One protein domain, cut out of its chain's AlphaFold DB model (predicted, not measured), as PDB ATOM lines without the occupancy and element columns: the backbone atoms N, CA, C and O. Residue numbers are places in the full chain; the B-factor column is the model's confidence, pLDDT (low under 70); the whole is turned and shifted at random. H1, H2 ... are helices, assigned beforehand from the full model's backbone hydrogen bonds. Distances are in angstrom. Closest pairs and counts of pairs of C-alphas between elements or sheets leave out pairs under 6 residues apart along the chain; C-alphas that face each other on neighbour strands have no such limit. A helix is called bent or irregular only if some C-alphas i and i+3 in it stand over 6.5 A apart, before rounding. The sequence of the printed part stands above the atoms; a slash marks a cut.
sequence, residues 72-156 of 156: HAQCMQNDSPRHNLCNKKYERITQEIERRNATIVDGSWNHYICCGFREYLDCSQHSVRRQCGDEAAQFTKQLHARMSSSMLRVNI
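AT A GLANCE: This is residues 72 to 156 of the 156 residues of an uncharacterized protein of Dufourea novaeangliae (UniProt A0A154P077). Three helices form an up-and-down bundle, each running against the one before, with H2 in the middle packed on both H1 and H3. Residues 98 to 108 stick out at one end. The printed part has 85 residues, is all helix in the order H1, H2, H3, and is only just loose, close to compact, with a radius of gyration of the C-alphas of 14.7 A and spans of 44 by 27 by 15 A.

IN THESE COORDINATES: H1, residues 72 to 100, begins at C-alpha 72 (-4.516, 50.717, 120.842) and is 39.6 A long. H2, residues 108 to 132, is 35.7 A long. H3, residues 134 to 152, is 23.6 A long and ends at C-alpha 152 (-26.307, 61.151, 115.012). H1 and H3 are irregular: C-alphas 78 and 81 are 7.4 A apart, 147 and 150 8.0 A.

HOW THE PARTS SIT: H1 and H2, a helical hairpin, touch at a shallow tilt of 18 degrees, opposite ways; their closest C-alphas, of Tyr 90 and Gly 116, are 5.0 A apart. H2 and H3, also a hairpin, touch at 16 degrees, a shallow tilt, with C-alphas of Arg 129 and Ala 137 closest at 4.8 A. H1 and H3 are close but not clearly touching. Every O i to N i+4 pair is within hydrogen-bond range in H2, 16 of 25 in H1 and 13 of 15 in H3.

THE WHOLE: The farthest C-alphas, of Thr 103 and Gly 133, are 44.6 A apart. The printed part has no cut and no long link. The pLDDT is under 70 at residues 83, 100 to 109 and 151 to 156.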
ATOM      1  N   HIS A  72      -3.691  51.633 121.652       89.62
ATOM      2  CA  HIS A  72      -4.516  50.717 120.842       89.62
ATOM      3  C   HIS A  72      -4.191  50.749 119.342       89.62
ATOM      4  O   HIS A  72      -4.498  49.796 118.615       89.62
ATOM      5  N   ALA A  73      -3.535  51.816 118.876       85.25
ATOM      6  CA  ALA A  73      -3.275  52.109 117.467       85.25
ATOM      7  C   ALA A  73      -2.651  50.941 116.686       85.25
ATOM      8  O   ALA A  73      -3.105  50.621 115.587       85.25
ATOM      9  N   GLN A  74      -1.643  50.271 117.257       84.62
ATOM     10  CA  GLN A  74      -0.919  49.203 116.562       84.62
ATOM     11  C   GLN A  74      -1.804  47.985 116.256       84.62
ATOM     12  O   GLN A  74      -1.682  47.391 115.184       84.62
ATOM     13  N   CYS A  75      -2.695  47.600 117.176       88.06
ATOM     14  CA  CYS A  75      -3.603  46.481 116.937       88.06
ATOM     15  C   CYS A  75      -4.730  46.872 115.978       88.06
ATOM     16  O   CYS A  75      -5.014  46.138 115.032       88.06
ATOM     17  N   MET A  76      -5.330  48.048 116.180       83.12
ATOM     18  CA  MET A  76      -6.413  48.548 115.326       83.12
ATOM     19  C   MET A  76      -5.955  48.714 113.868       83.12
ATOM     20  O   MET A  76      -6.709  48.414 112.947       83.12
ATOM     21  N   GLN A  77      -4.684  49.067 113.644       78.69
ATOM     22  CA  GLN A  77      -4.071  49.054 112.314       78.69
ATOM     23  C   GLN A  77      -4.103  47.662 111.666       78.69
ATOM     24  O   GLN A  77      -4.458  47.536 110.495       78.69
ATOM     25  N   ASN A  78      -3.751  46.610 112.406       80.25
ATOM     26  CA  ASN A  78      -3.760  45.242 111.883       80.25
ATOM     27  C   ASN A  78      -5.188  44.747 111.581       80.25
ATOM     28  O   ASN A  78      -5.370  43.891 110.715       80.25
ATOM     29  N   ASP A  79      -6.199  45.312 112.249       79.12
ATOM     30  CA  ASP A  79      -7.618  45.055 111.978       79.12
ATOM     31  C   ASP A  79      -8.178  45.869 110.790       79.12
ATOM     32  O   ASP A  79      -9.272  45.575 110.306       79.12
ATOM     33  N   SER A  80      -7.430  46.847 110.257       71.00
ATOM     34  CA  SER A  80      -7.870  47.752 109.177       71.00
ATOM     35  C   SER A  80      -8.545  47.041 107.986       71.00
ATOM     36  O   SER A  80      -9.617  47.483 107.566       71.00
ATOM     37  N   PRO A  81      -8.053  45.892 107.466       71.38
ATOM     38  CA  PRO A  81      -8.736  45.185 106.382       71.38
ATOM     39  C   PRO A  81     -10.148  44.693 106.742       71.38
ATOM     40  O   PRO A  81     -11.022  44.669 105.877       71.38
ATOM     41  N   ARG A  82     -10.385  44.302 108.002       70.19
ATOM     42  CA  ARG A  82     -11.702  43.869 108.503       70.19
ATOM     43  C   ARG A  82     -12.589  45.067 108.806       70.19
ATOM     44  O   ARG A  82     -13.760  45.047 108.432       70.19
ATOM     45  N   HIS A  83     -12.021  46.129 109.369       69.94
ATOM     46  CA  HIS A  83     -12.697  47.415 109.526       69.94
ATOM     47  C   HIS A  83     -13.232  47.945 108.181       69.94
ATOM     48  O   HIS A  83     -14.397  48.324 108.086       69.94
ATOM     49  N   ASN A  84     -12.442  47.863 107.105       72.62
ATOM     50  CA  ASN A  84     -12.857  48.290 105.763       72.62
ATOM     51  C   ASN A  84     -14.061  47.496 105.221       72.62
ATOM     52  O   ASN A  84     -14.829  48.004 104.405       72.62
ATOM     53  N   LEU A  85     -14.281  46.258 105.680       82.12
ATOM     54  CA  LEU A  85     -15.479  45.494 105.313       82.12
ATOM     55  C   LEU A  85     -16.749  46.074 105.944       82.12
ATOM     56  O   LEU A  85     -17.809  45.988 105.321       82.12
ATOM     57  N   CYS A  86     -16.648  46.684 107.127       84.62
ATOM     58  CA  CYS A  86     -17.779  47.302 107.816       84.62
ATOM     59  C   CYS A  86     -18.337  48.509 107.052       84.62
ATOM     60  O   CYS A  86     -19.538  48.765 107.111       84.62
ATOM     61  N   ASN A  87     -17.499  49.222 106.293       82.31
ATOM     62  CA  ASN A  87     -17.923  50.414 105.559       82.31
ATOM     63  C   ASN A  87     -18.672  50.097 104.250       82.31
ATOM     64  O   ASN A  87     -19.403  50.933 103.728       82.31
ATOM     65  N   LYS A  88     -18.565  48.865 103.730       83.31
ATOM     66  CA  LYS A  88     -19.112  48.498 102.409       83.31
ATOM     67  C   LYS A  88     -20.611  48.751 102.259       83.31
ATOM     68  O   LYS A  88     -21.073  49.040 101.160       83.31
ATOM     69  N   LYS A  89     -21.400  48.573 103.325       77.31
ATOM     70  CA  LYS A  89     -22.847  48.839 103.273       77.31
ATOM     71  C   LYS A  89     -23.128  50.341 103.224       77.31
ATOM     72  O   LYS A  89     -23.959  50.761 102.426       77.31
ATOM     73  N   TYR A  90     -22.412  51.119 104.032       82.31
ATOM     74  CA  TYR A  90     -22.524  52.573 104.051       82.31
ATOM     75  C   TYR A  90     -22.123  53.183 102.699       82.31
ATOM     76  O   TYR A  90     -22.906  53.931 102.122       82.31
ATOM     77  N   GLU A  91     -20.998  52.748 102.121       84.38
ATOM     78  CA  GLU A  91     -20.534  53.176 100.790       84.38
ATOM     79  C   GLU A  91     -21.560  52.907  99.682       84.38
ATOM     80  O   GLU A  91     -21.736  53.723  98.780       84.38
ATOM     81  N   ARG A  92     -22.267  51.769  99.734       83.38
ATOM     82  CA  ARG A  92     -23.325  51.475  98.756       83.38
ATOM     83  C   ARG A  92     -24.496  52.442  98.884       83.38
ATOM     84  O   ARG A  92     -24.960  52.945  97.868       83.38
ATOM     85  N   ILE A  93     -24.946  52.716 100.110       79.56
ATOM     86  CA  ILE A  93     -26.048  53.654 100.365       79.56
ATOM     87  C   ILE A  93     -25.683  55.047  99.836       79.56
ATOM     88  O   ILE A  93     -26.480  55.654  99.125       79.56
ATOM     89  N   THR A  94     -24.467  55.533 100.112       78.44
ATOM     90  CA  THR A  94     -24.018  56.853  99.643       78.44
ATOM     91  C   THR A  94     -23.890  56.913  98.119       78.44
ATOM     92  O   THR A  94     -24.362  57.867  97.506       78.44
ATOM     93  N   GLN A  95     -23.351  55.870  97.480       83.38
ATOM     94  CA  GLN A  95     -23.255  55.793  96.016       83.38
ATOM     95  C   GLN A  95     -24.628  55.741  95.333       83.38
ATOM     96  O   GLN A  95     -24.814  56.303  94.254       83.38
ATOM     97  N   GLU A  96     -25.604  55.052  95.925       79.12
ATOM     98  CA  GLU A  96     -26.967  55.007  95.393       79.12
ATOM     99  C   GLU A  96     -27.655  56.375  95.456       79.12
ATOM    100  O   GLU A  96     -28.385  56.723  94.527       79.12
ATOM    101  N   ILE A  97     -27.388  57.166  96.498       72.44
ATOM    102  CA  ILE A  97     -27.891  58.541  96.628       72.44
ATOM    103  C   ILE A  97     -27.313  59.433  95.528       72.44
ATOM    104  O   ILE A  97     -28.072  60.100  94.824       72.44
ATOM    105  N   GLU A  98     -25.992  59.401  95.343       73.12
ATOM    106  CA  GLU A  98     -25.301  60.176  94.303       73.12
ATOM    107  C   GLU A  98     -25.837  59.842  92.906       73.12
ATOM    108  O   GLU A  98     -26.126  60.732  92.108       73.12
ATOM    109  N   ARG A  99     -26.050  58.550  92.618       75.56
ATOM    110  CA  ARG A  99     -26.575  58.086  91.323       75.56
ATOM    111  C   ARG A  99     -28.019  58.494  91.065       75.56
ATOM    112  O   ARG A  99     -28.395  58.669  89.909       75.56
ATOM    113  N   ARG A 100     -28.844  58.595  92.109       67.25
ATOM    114  CA  ARG A 100     -30.269  58.922  91.964       67.25
ATOM    115  C   ARG A 100     -30.537  60.415  91.788       67.25
ATOM    116  O   ARG A 100     -31.694  60.746  91.550       67.25
ATOM    117  N   ASN A 101     -29.521  61.287  91.878       59.16
ATOM    118  CA  ASN A 101     -29.660  62.748  91.755       59.16
ATOM    119  C   ASN A 101     -30.890  63.255  92.535       59.16
ATOM    120  O   ASN A 101     -31.720  63.984  92.000       59.16
ATOM    121  N   ALA A 102     -31.065  62.712  93.749       56.75
ATOM    122  CA  ALA A 102     -32.372  62.437  94.339       56.75
ATOM    123  C   ALA A 102     -33.350  63.614  94.215       56.75
ATOM    124  O   ALA A 102     -33.290  64.577  94.978       56.75
ATOM    125  N   THR A 103     -34.302  63.493  93.285       50.34
ATOM    126  CA  THR A 103     -35.545  64.255  93.338       50.34
ATOM    127  C   THR A 103     -36.181  63.933  94.685       50.34
ATOM    128  O   THR A 103     -36.492  62.781  94.992       50.34
ATOM    129  N   ILE A 104     -36.241  64.959  95.523       55.09
ATOM    130  CA  ILE A 104     -36.523  64.901  96.951       55.09
ATOM    131  C   ILE A 104     -37.880  64.236  97.184       55.09
ATOM    132  O   ILE A 104     -38.919  64.795  96.843       55.09
ATOM    133  N   VAL A 105     -37.869  63.060  97.811       51.56
ATOM    134  CA  VAL A 105     -39.038  62.520  98.505       51.56
ATOM    135  C   VAL A 105     -38.608  62.268  99.945       51.56
ATOM    136  O   VAL A 105     -37.966  61.268 100.254       51.56
ATOM    137  N   ASP A 106     -38.884  63.284 100.766       54.50
ATOM    138  CA  ASP A 106     -39.207  63.201 102.193       54.50
ATOM    139  C   ASP A 106     -38.270  62.374 103.086       54.50
ATOM    140  O   ASP A 106     -38.468  61.172 103.175       54.50
ATOM    141  N   GLY A 107     -37.287  63.018 103.748       59.25
ATOM    142  CA  GLY A 107     -36.653  62.640 105.039       59.25
ATOM    143  C   GLY A 107     -36.024  61.242 105.231       59.25
ATOM    144  O   GLY A 107     -35.214  61.034 106.134       59.25
ATOM    145  N   SER A 108     -36.346  60.292 104.367       65.50
ATOM    146  CA  SER A 108     -36.120  58.855 104.447       65.50
ATOM    147  C   SER A 108     -34.663  58.521 104.144       65.50
ATOM    148  O   SER A 108     -34.075  57.626 104.744       65.50
ATOM    149  N   TRP A 109     -34.012  59.333 103.307       68.75
ATOM    150  CA  TRP A 109     -32.579  59.225 103.041       68.75
ATOM    151  C   TRP A 109     -31.727  59.472 104.281       68.75
ATOM    152  O   TRP A 109     -30.800  58.704 104.526       68.75
ATOM    153  N   ASN A 110     -32.078  60.463 105.106       72.75
ATOM    154  CA  ASN A 110     -31.382  60.687 106.372       72.75
ATOM    155  C   ASN A 110     -31.498  59.447 107.263       72.75
ATOM    156  O   ASN A 110     -30.505  59.019 107.839       72.75
ATOM    157  N   HIS A 111     -32.671  58.807 107.299       79.38
ATOM    158  CA  HIS A 111     -32.855  57.555 108.029       79.38
ATOM    159  C   HIS A 111     -31.940  56.433 107.502       79.38
ATOM    160  O   HIS A 111     -31.232  55.810 108.291       79.38
ATOM    161  N   TYR A 112     -31.879  56.201 106.186       79.94
ATOM    162  CA  TYR A 112     -31.008  55.165 105.611       79.94
ATOM    163  C   TYR A 112     -29.517  55.433 105.840       79.94
ATOM    164  O   TYR A 112     -28.784  54.509 106.198       79.94
ATOM    165  N   ILE A 113     -29.070  56.682 105.680       80.81
ATOM    166  CA  ILE A 113     -27.683  57.093 105.938       80.81
ATOM    167  C   ILE A 113     -27.355  56.895 107.420       80.81
ATOM    168  O   ILE A 113     -26.355  56.256 107.738       80.81
ATOM    169  N   CYS A 114     -28.206  57.378 108.331       82.69
ATOM    170  CA  CYS A 114     -27.987  57.246 109.769       82.69
ATOM    171  C   CYS A 114     -27.963  55.779 110.216       82.69
ATOM    172  O   CYS A 114     -27.092  55.398 110.995       82.69
ATOM    173  N   CYS A 115     -28.877  54.941 109.719       85.12
ATOM    174  CA  CYS A 115     -28.902  53.513 110.034       85.12
ATOM    175  C   CYS A 115     -27.671  52.790 109.474       85.12
ATOM    176  O   CYS A 115     -27.006  52.061 110.208       85.12
ATOM    177  N   GLY A 116     -27.310  53.044 108.212       86.19
ATOM    178  CA  GLY A 116     -26.105  52.480 107.603       86.19
ATOM    179  C   GLY A 116     -24.830  52.890 108.341       86.19
ATOM    180  O   GLY A 116     -23.945  52.063 108.550       86.19
ATOM    181  N   PHE A 117     -24.761  54.142 108.794       85.31
ATOM    182  CA  PHE A 117     -23.630  54.639 109.564       85.31
ATOM    183  C   PHE A 117     -23.566  54.012 110.963       85.31
ATOM    184  O   PHE A 117     -22.502  53.562 111.373       85.31
ATOM    185  N   ARG A 118     -24.695  53.886 111.677       86.62
ATOM    186  CA  ARG A 118     -24.749  53.180 112.973       86.62
ATOM    187  C   ARG A 118     -24.286  51.729 112.857       86.62
ATOM    188  O   ARG A 118     -23.466  51.293 113.658       86.62
ATOM    189  N   GLU A 119     -24.741  51.013 111.831       88.31
ATOM    190  CA  GLU A 119     -24.288  49.643 111.574       88.31
ATOM    191  C   GLU A 119     -22.779  49.563 111.297       88.31
ATOM    192  O   GLU A 119     -22.121  48.630 111.762       88.31
ATOM    193  N   TYR A 120     -22.215  50.539 110.579       87.06
ATOM    194  CA  TYR A 120     -20.768  50.647 110.391       87.06
ATOM    195  C   TYR A 120     -20.036  50.801 111.735       87.06
ATOM    196  O   TYR A 120     -19.091  50.050 112.002       87.06
ATOM    197  N   LEU A 121     -20.494  51.715 112.603       87.50
ATOM    198  CA  LEU A 121     -19.886  51.941 113.919       87.50
ATOM    199  C   LEU A 121     -19.933  50.676 114.787       87.50
ATOM    200  O   LEU A 121     -18.917  50.303 115.383       87.50
ATOM    201  N   ASP A 122     -21.081  49.996 114.815       89.38
ATOM    202  CA  ASP A 122     -21.279  48.762 115.575       89.38
ATOM    203  C   ASP A 122     -20.406  47.623 115.038       89.38
ATOM    204  O   ASP A 122     -19.740  46.933 115.817       89.38
ATOM    205  N   CYS A 123     -20.357  47.438 113.716       90.75
ATOM    206  CA  CYS A 123     -19.508  46.438 113.069       90.75
ATOM    207  C   CYS A 123     -18.031  46.669 113.393       90.75
ATOM    208  O   CYS A 123     -17.331  45.737 113.795       90.75
ATOM    209  N   SER A 124     -17.564  47.915 113.287       87.88
ATOM    210  CA  SER A 124     -16.182  48.262 113.600       87.88
ATOM    211  C   SER A 124     -15.850  47.992 115.065       87.88
ATOM    212  O   SER A 124     -14.809  47.406 115.355       87.88
ATOM    213  N   GLN A 125     -16.728  48.370 115.999       89.31
ATOM    214  CA  GLN A 125     -16.514  48.086 117.420       89.31
ATOM    215  C   GLN A 125     -16.415  46.571 117.677       89.31
ATOM    216  O   GLN A 125     -15.557  46.124 118.440       89.31
ATOM    217  N   HIS A 126     -17.272  45.771 117.036       92.00
ATOM    218  CA  HIS A 126     -17.238  44.313 117.158       92.00
ATOM    219  C   HIS A 126     -15.974  43.696 116.548       92.00
ATOM    220  O   HIS A 126     -15.446  42.737 117.116       92.00
ATOM    221  N   SER A 127     -15.485  44.231 115.427       90.56
ATOM    222  CA  SER A 127     -14.225  43.805 114.807       90.56
ATOM    223  C   SER A 127     -13.050  44.033 115.758       90.56
ATOM    224  O   SER A 127     -12.366  43.078 116.133       90.56
ATOM    225  N   VAL A 128     -12.923  45.258 116.283       90.06
ATOM    226  CA  VAL A 128     -11.871  45.619 117.242       90.06
ATOM    227  C   VAL A 128     -11.973  44.790 118.521       90.06
ATOM    228  O   VAL A 128     -10.956  44.304 118.999       90.06
ATOM    229  N   ARG A 129     -13.178  44.535 119.051       93.38
ATOM    230  CA  ARG A 129     -13.349  43.657 120.224       93.38
ATOM    231  C   ARG A 129     -12.767  42.270 119.988       93.38
ATOM    232  O   ARG A 129     -12.061  41.748 120.846       93.38
ATOM    233  N   ARG A 130     -13.069  41.667 118.837       91.50
ATOM    234  CA  ARG A 130     -12.606  40.314 118.501       91.50
ATOM    235  C   ARG A 130     -11.097  40.254 118.291       91.50
ATOM    236  O   ARG A 130     -10.498  39.240 118.628       91.50
ATOM    237  N   GLN A 131     -10.506  41.305 117.725       91.25
ATOM    238  CA  GLN A 131      -9.106  41.295 117.307       91.25
ATOM    239  C   GLN A 131      -8.144  41.895 118.343       91.25
ATOM    240  O   GLN A 131      -7.011  41.438 118.462       91.25
ATOM    241  N   CYS A 132      -8.594  42.908 119.081       90.75
ATOM    242  CA  CYS A 132      -7.777  43.752 119.955       90.75
ATOM    243  C   CYS A 132      -8.252  43.779 121.414       90.75
ATOM    244  O   CYS A 132      -7.585  44.374 122.256       90.75
ATOM    245  N   GLY A 133      -9.373  43.127 121.729       94.38
ATOM    246  CA  GLY A 133      -9.904  43.020 123.086       94.38
ATOM    247  C   GLY A 133     -10.874  44.137 123.477       94.38
ATOM    248  O   GLY A 133     -11.144  45.078 122.725       94.38
ATOM    249  N   ASP A 134     -11.441  44.004 124.675       96.12
ATOM    250  CA  ASP A 134     -12.535  44.860 125.143       96.12
ATOM    251  C   ASP A 134     -12.122  46.313 125.392       96.12
ATOM    252  O   ASP A 134     -12.907  47.219 125.115       96.12
ATOM    253  N   GLU A 135     -10.894  46.546 125.859       94.44
ATOM    254  CA  GLU A 135     -10.386  47.898 126.114       94.44
ATOM    255  C   GLU A 135     -10.300  48.711 124.811       94.44
ATOM    256  O   GLU A 135     -10.878  49.796 124.711       94.44
ATOM    257  N   ALA A 136      -9.695  48.136 123.767       91.31
ATOM    258  CA  ALA A 136      -9.614  48.748 122.442       91.31
ATOM    259  C   ALA A 136     -11.007  48.975 121.826       91.31
ATOM    260  O   ALA A 136     -11.259  49.990 121.168       91.31
ATOM    261  N   ALA A 137     -11.951  48.059 122.062       92.12
ATOM    262  CA  ALA A 137     -13.329  48.204 121.600       92.12
ATOM    263  C   ALA A 137     -14.061  49.344 122.316       92.12
ATOM    264  O   ALA A 137     -14.802  50.104 121.688       92.12
ATOM    265  N   GLN A 138     -13.855  49.486 123.626       93.06
ATOM    266  CA  GLN A 138     -14.422  50.579 124.404       93.06
ATOM    267  C   GLN A 138     -13.829  51.926 123.982       93.06
ATOM    268  O   GLN A 138     -14.578  52.896 123.844       93.06
ATOM    269  N   PHE A 139     -12.523  51.983 123.725       90.88
ATOM    270  CA  PHE A 139     -11.875  53.164 123.164       90.88
ATOM    271  C   PHE A 139     -12.450  53.518 121.783       90.88
ATOM    272  O   PHE A 139     -12.893  54.644 121.569       90.88
ATOM    273  N   THR A 140     -12.558  52.538 120.879       88.31
ATOM    274  CA  THR A 140     -13.158  52.708 119.540       88.31
ATOM    275  C   THR A 140     -14.571  53.277 119.619       88.31
ATOM    276  O   THR A 140     -14.907  54.213 118.899       88.31
ATOM    277  N   LYS A 141     -15.399  52.773 120.544       88.88
ATOM    278  CA  LYS A 141     -16.751  53.297 120.772       88.88
ATOM    279  C   LYS A 141     -16.737  54.774 121.185       88.88
ATOM    280  O   LYS A 141     -17.553  55.550 120.691       88.88
ATOM    281  N   GLN A 142     -15.827  55.171 122.076       88.06
ATOM    282  CA  GLN A 142     -15.694  56.566 122.512       88.06
ATOM    283  C   GLN A 142     -15.204  57.474 121.381       88.06
ATOM    284  O   GLN A 142     -15.744  58.565 121.198       88.06
ATOM    285  N   LEU A 143     -14.219  57.014 120.607       85.38
ATOM    286  CA  LEU A 143     -13.702  57.723 119.440       85.38
ATOM    287  C   LEU A 143     -14.814  57.962 118.411       85.38
ATOM    288  O   LEU A 143     -15.054  59.098 118.007       85.38
ATOM    289  N   HIS A 144     -15.559  56.912 118.062       84.69
ATOM    290  CA  HIS A 144     -16.708  56.997 117.162       84.69
ATOM    291  C   HIS A 144     -17.789  57.946 117.668       84.69
ATOM    292  O   HIS A 144     -18.301  58.754 116.895       84.69
ATOM    293  N   ALA A 145     -18.126  57.889 118.959       84.56
ATOM    294  CA  ALA A 145     -19.100  58.801 119.545       84.56
ATOM    295  C   ALA A 145     -18.647  60.259 119.397       84.56
ATOM    296  O   ALA A 145     -19.429  61.088 118.955       84.56
ATOM    297  N   ARG A 146     -17.377  60.572 119.668       82.69
ATOM    298  CA  ARG A 146     -16.833  61.932 119.506       82.69
ATOM    299  C   ARG A 146     -16.847  62.417 118.056       82.69
ATOM    300  O   ARG A 146     -17.103  63.588 117.822       82.69
ATOM    301  N   MET A 147     -16.623  61.521 117.094       78.69
ATOM    302  CA  MET A 147     -16.695  61.845 115.664       78.69
ATOM    303  C   MET A 147     -18.114  62.117 115.163       78.69
ATOM    304  O   MET A 147     -18.286  62.815 114.169       78.69
ATOM    305  N   SER A 148     -19.120  61.513 115.795       76.81
ATOM    306  CA  SER A 148     -20.449  61.387 115.195       76.81
ATOM    307  C   SER A 148     -21.605  61.846 116.066       76.81
ATOM    308  O   SER A 148     -22.736  61.841 115.586       76.81
ATOM    309  N   SER A 149     -21.369  62.250 117.321       74.25
ATOM    310  CA  SER A 149     -22.455  62.549 118.262       74.25
ATOM    311  C   SER A 149     -23.380  63.635 117.723       74.25
ATOM    312  O   SER A 149     -24.595  63.473 117.761       74.25
ATOM    313  N   SER A 150     -22.817  64.701 117.161       72.12
ATOM    314  CA  SER A 150     -23.565  65.822 116.597       72.12
ATOM    315  C   SER A 150     -24.342  65.432 115.335       72.12
ATOM    316  O   SER A 150     -25.468  65.881 115.155       72.12
ATOM    317  N   MET A 151     -23.784  64.542 114.505       67.25
ATOM    318  CA  MET A 151     -24.421  64.034 113.282       67.25
ATOM    319  C   MET A 151     -25.526  63.006 113.567       67.25
ATOM    320  O   MET A 151     -26.514  62.931 112.844       67.25
ATOM    321  N   LEU A 152     -25.363  62.198 114.617       69.19
ATOM    322  CA  LEU A 152     -26.307  61.151 115.012       69.19
ATOM    323  C   LEU A 152     -27.406  61.644 115.959       69.19
ATOM    324  O   LEU A 152     -28.336  60.881 116.243       69.19
ATOM    325  N   ARG A 153     -27.332  62.898 116.425       64.00
ATOM    326  CA  ARG A 153     -28.418  63.603 117.121       64.00
ATOM    327  C   ARG A 153     -29.494  64.024 116.116       64.00
ATOM    328  O   ARG A 153     -29.693  65.200 115.839       64.00
ATOM    329  N   VAL A 154     -30.211  63.041 115.587       45.19
ATOM    330  CA  VAL A 154     -31.544  63.248 115.016       45.19
ATOM    331  C   VAL A 154     -32.517  62.732 116.069       45.19
ATOM    332  O   VAL A 154     -32.377  61.590 116.503       45.19
ATOM    333  N   ASN A 155     -33.400  63.614 116.544       32.62
ATOM    334  CA  ASN A 155     -34.332  63.384 117.652       32.62
ATOM    335  C   ASN A 155     -34.922  61.963 117.635       32.62
ATOM    336  O   ASN A 155     -35.550  61.566 116.653       32.62
ATOM    337  N   ILE A 156     -34.706  61.228 118.732       34.88
ATOM    338  CA  ILE A 156     -35.635  60.185 119.180       34.88
ATOM    339  C   ILE A 156     -36.745  60.907 119.938       34.88
ATOM    340  O   ILE A 156     -36.384  61.793 120.748       34.88
TER     341      ILE A 156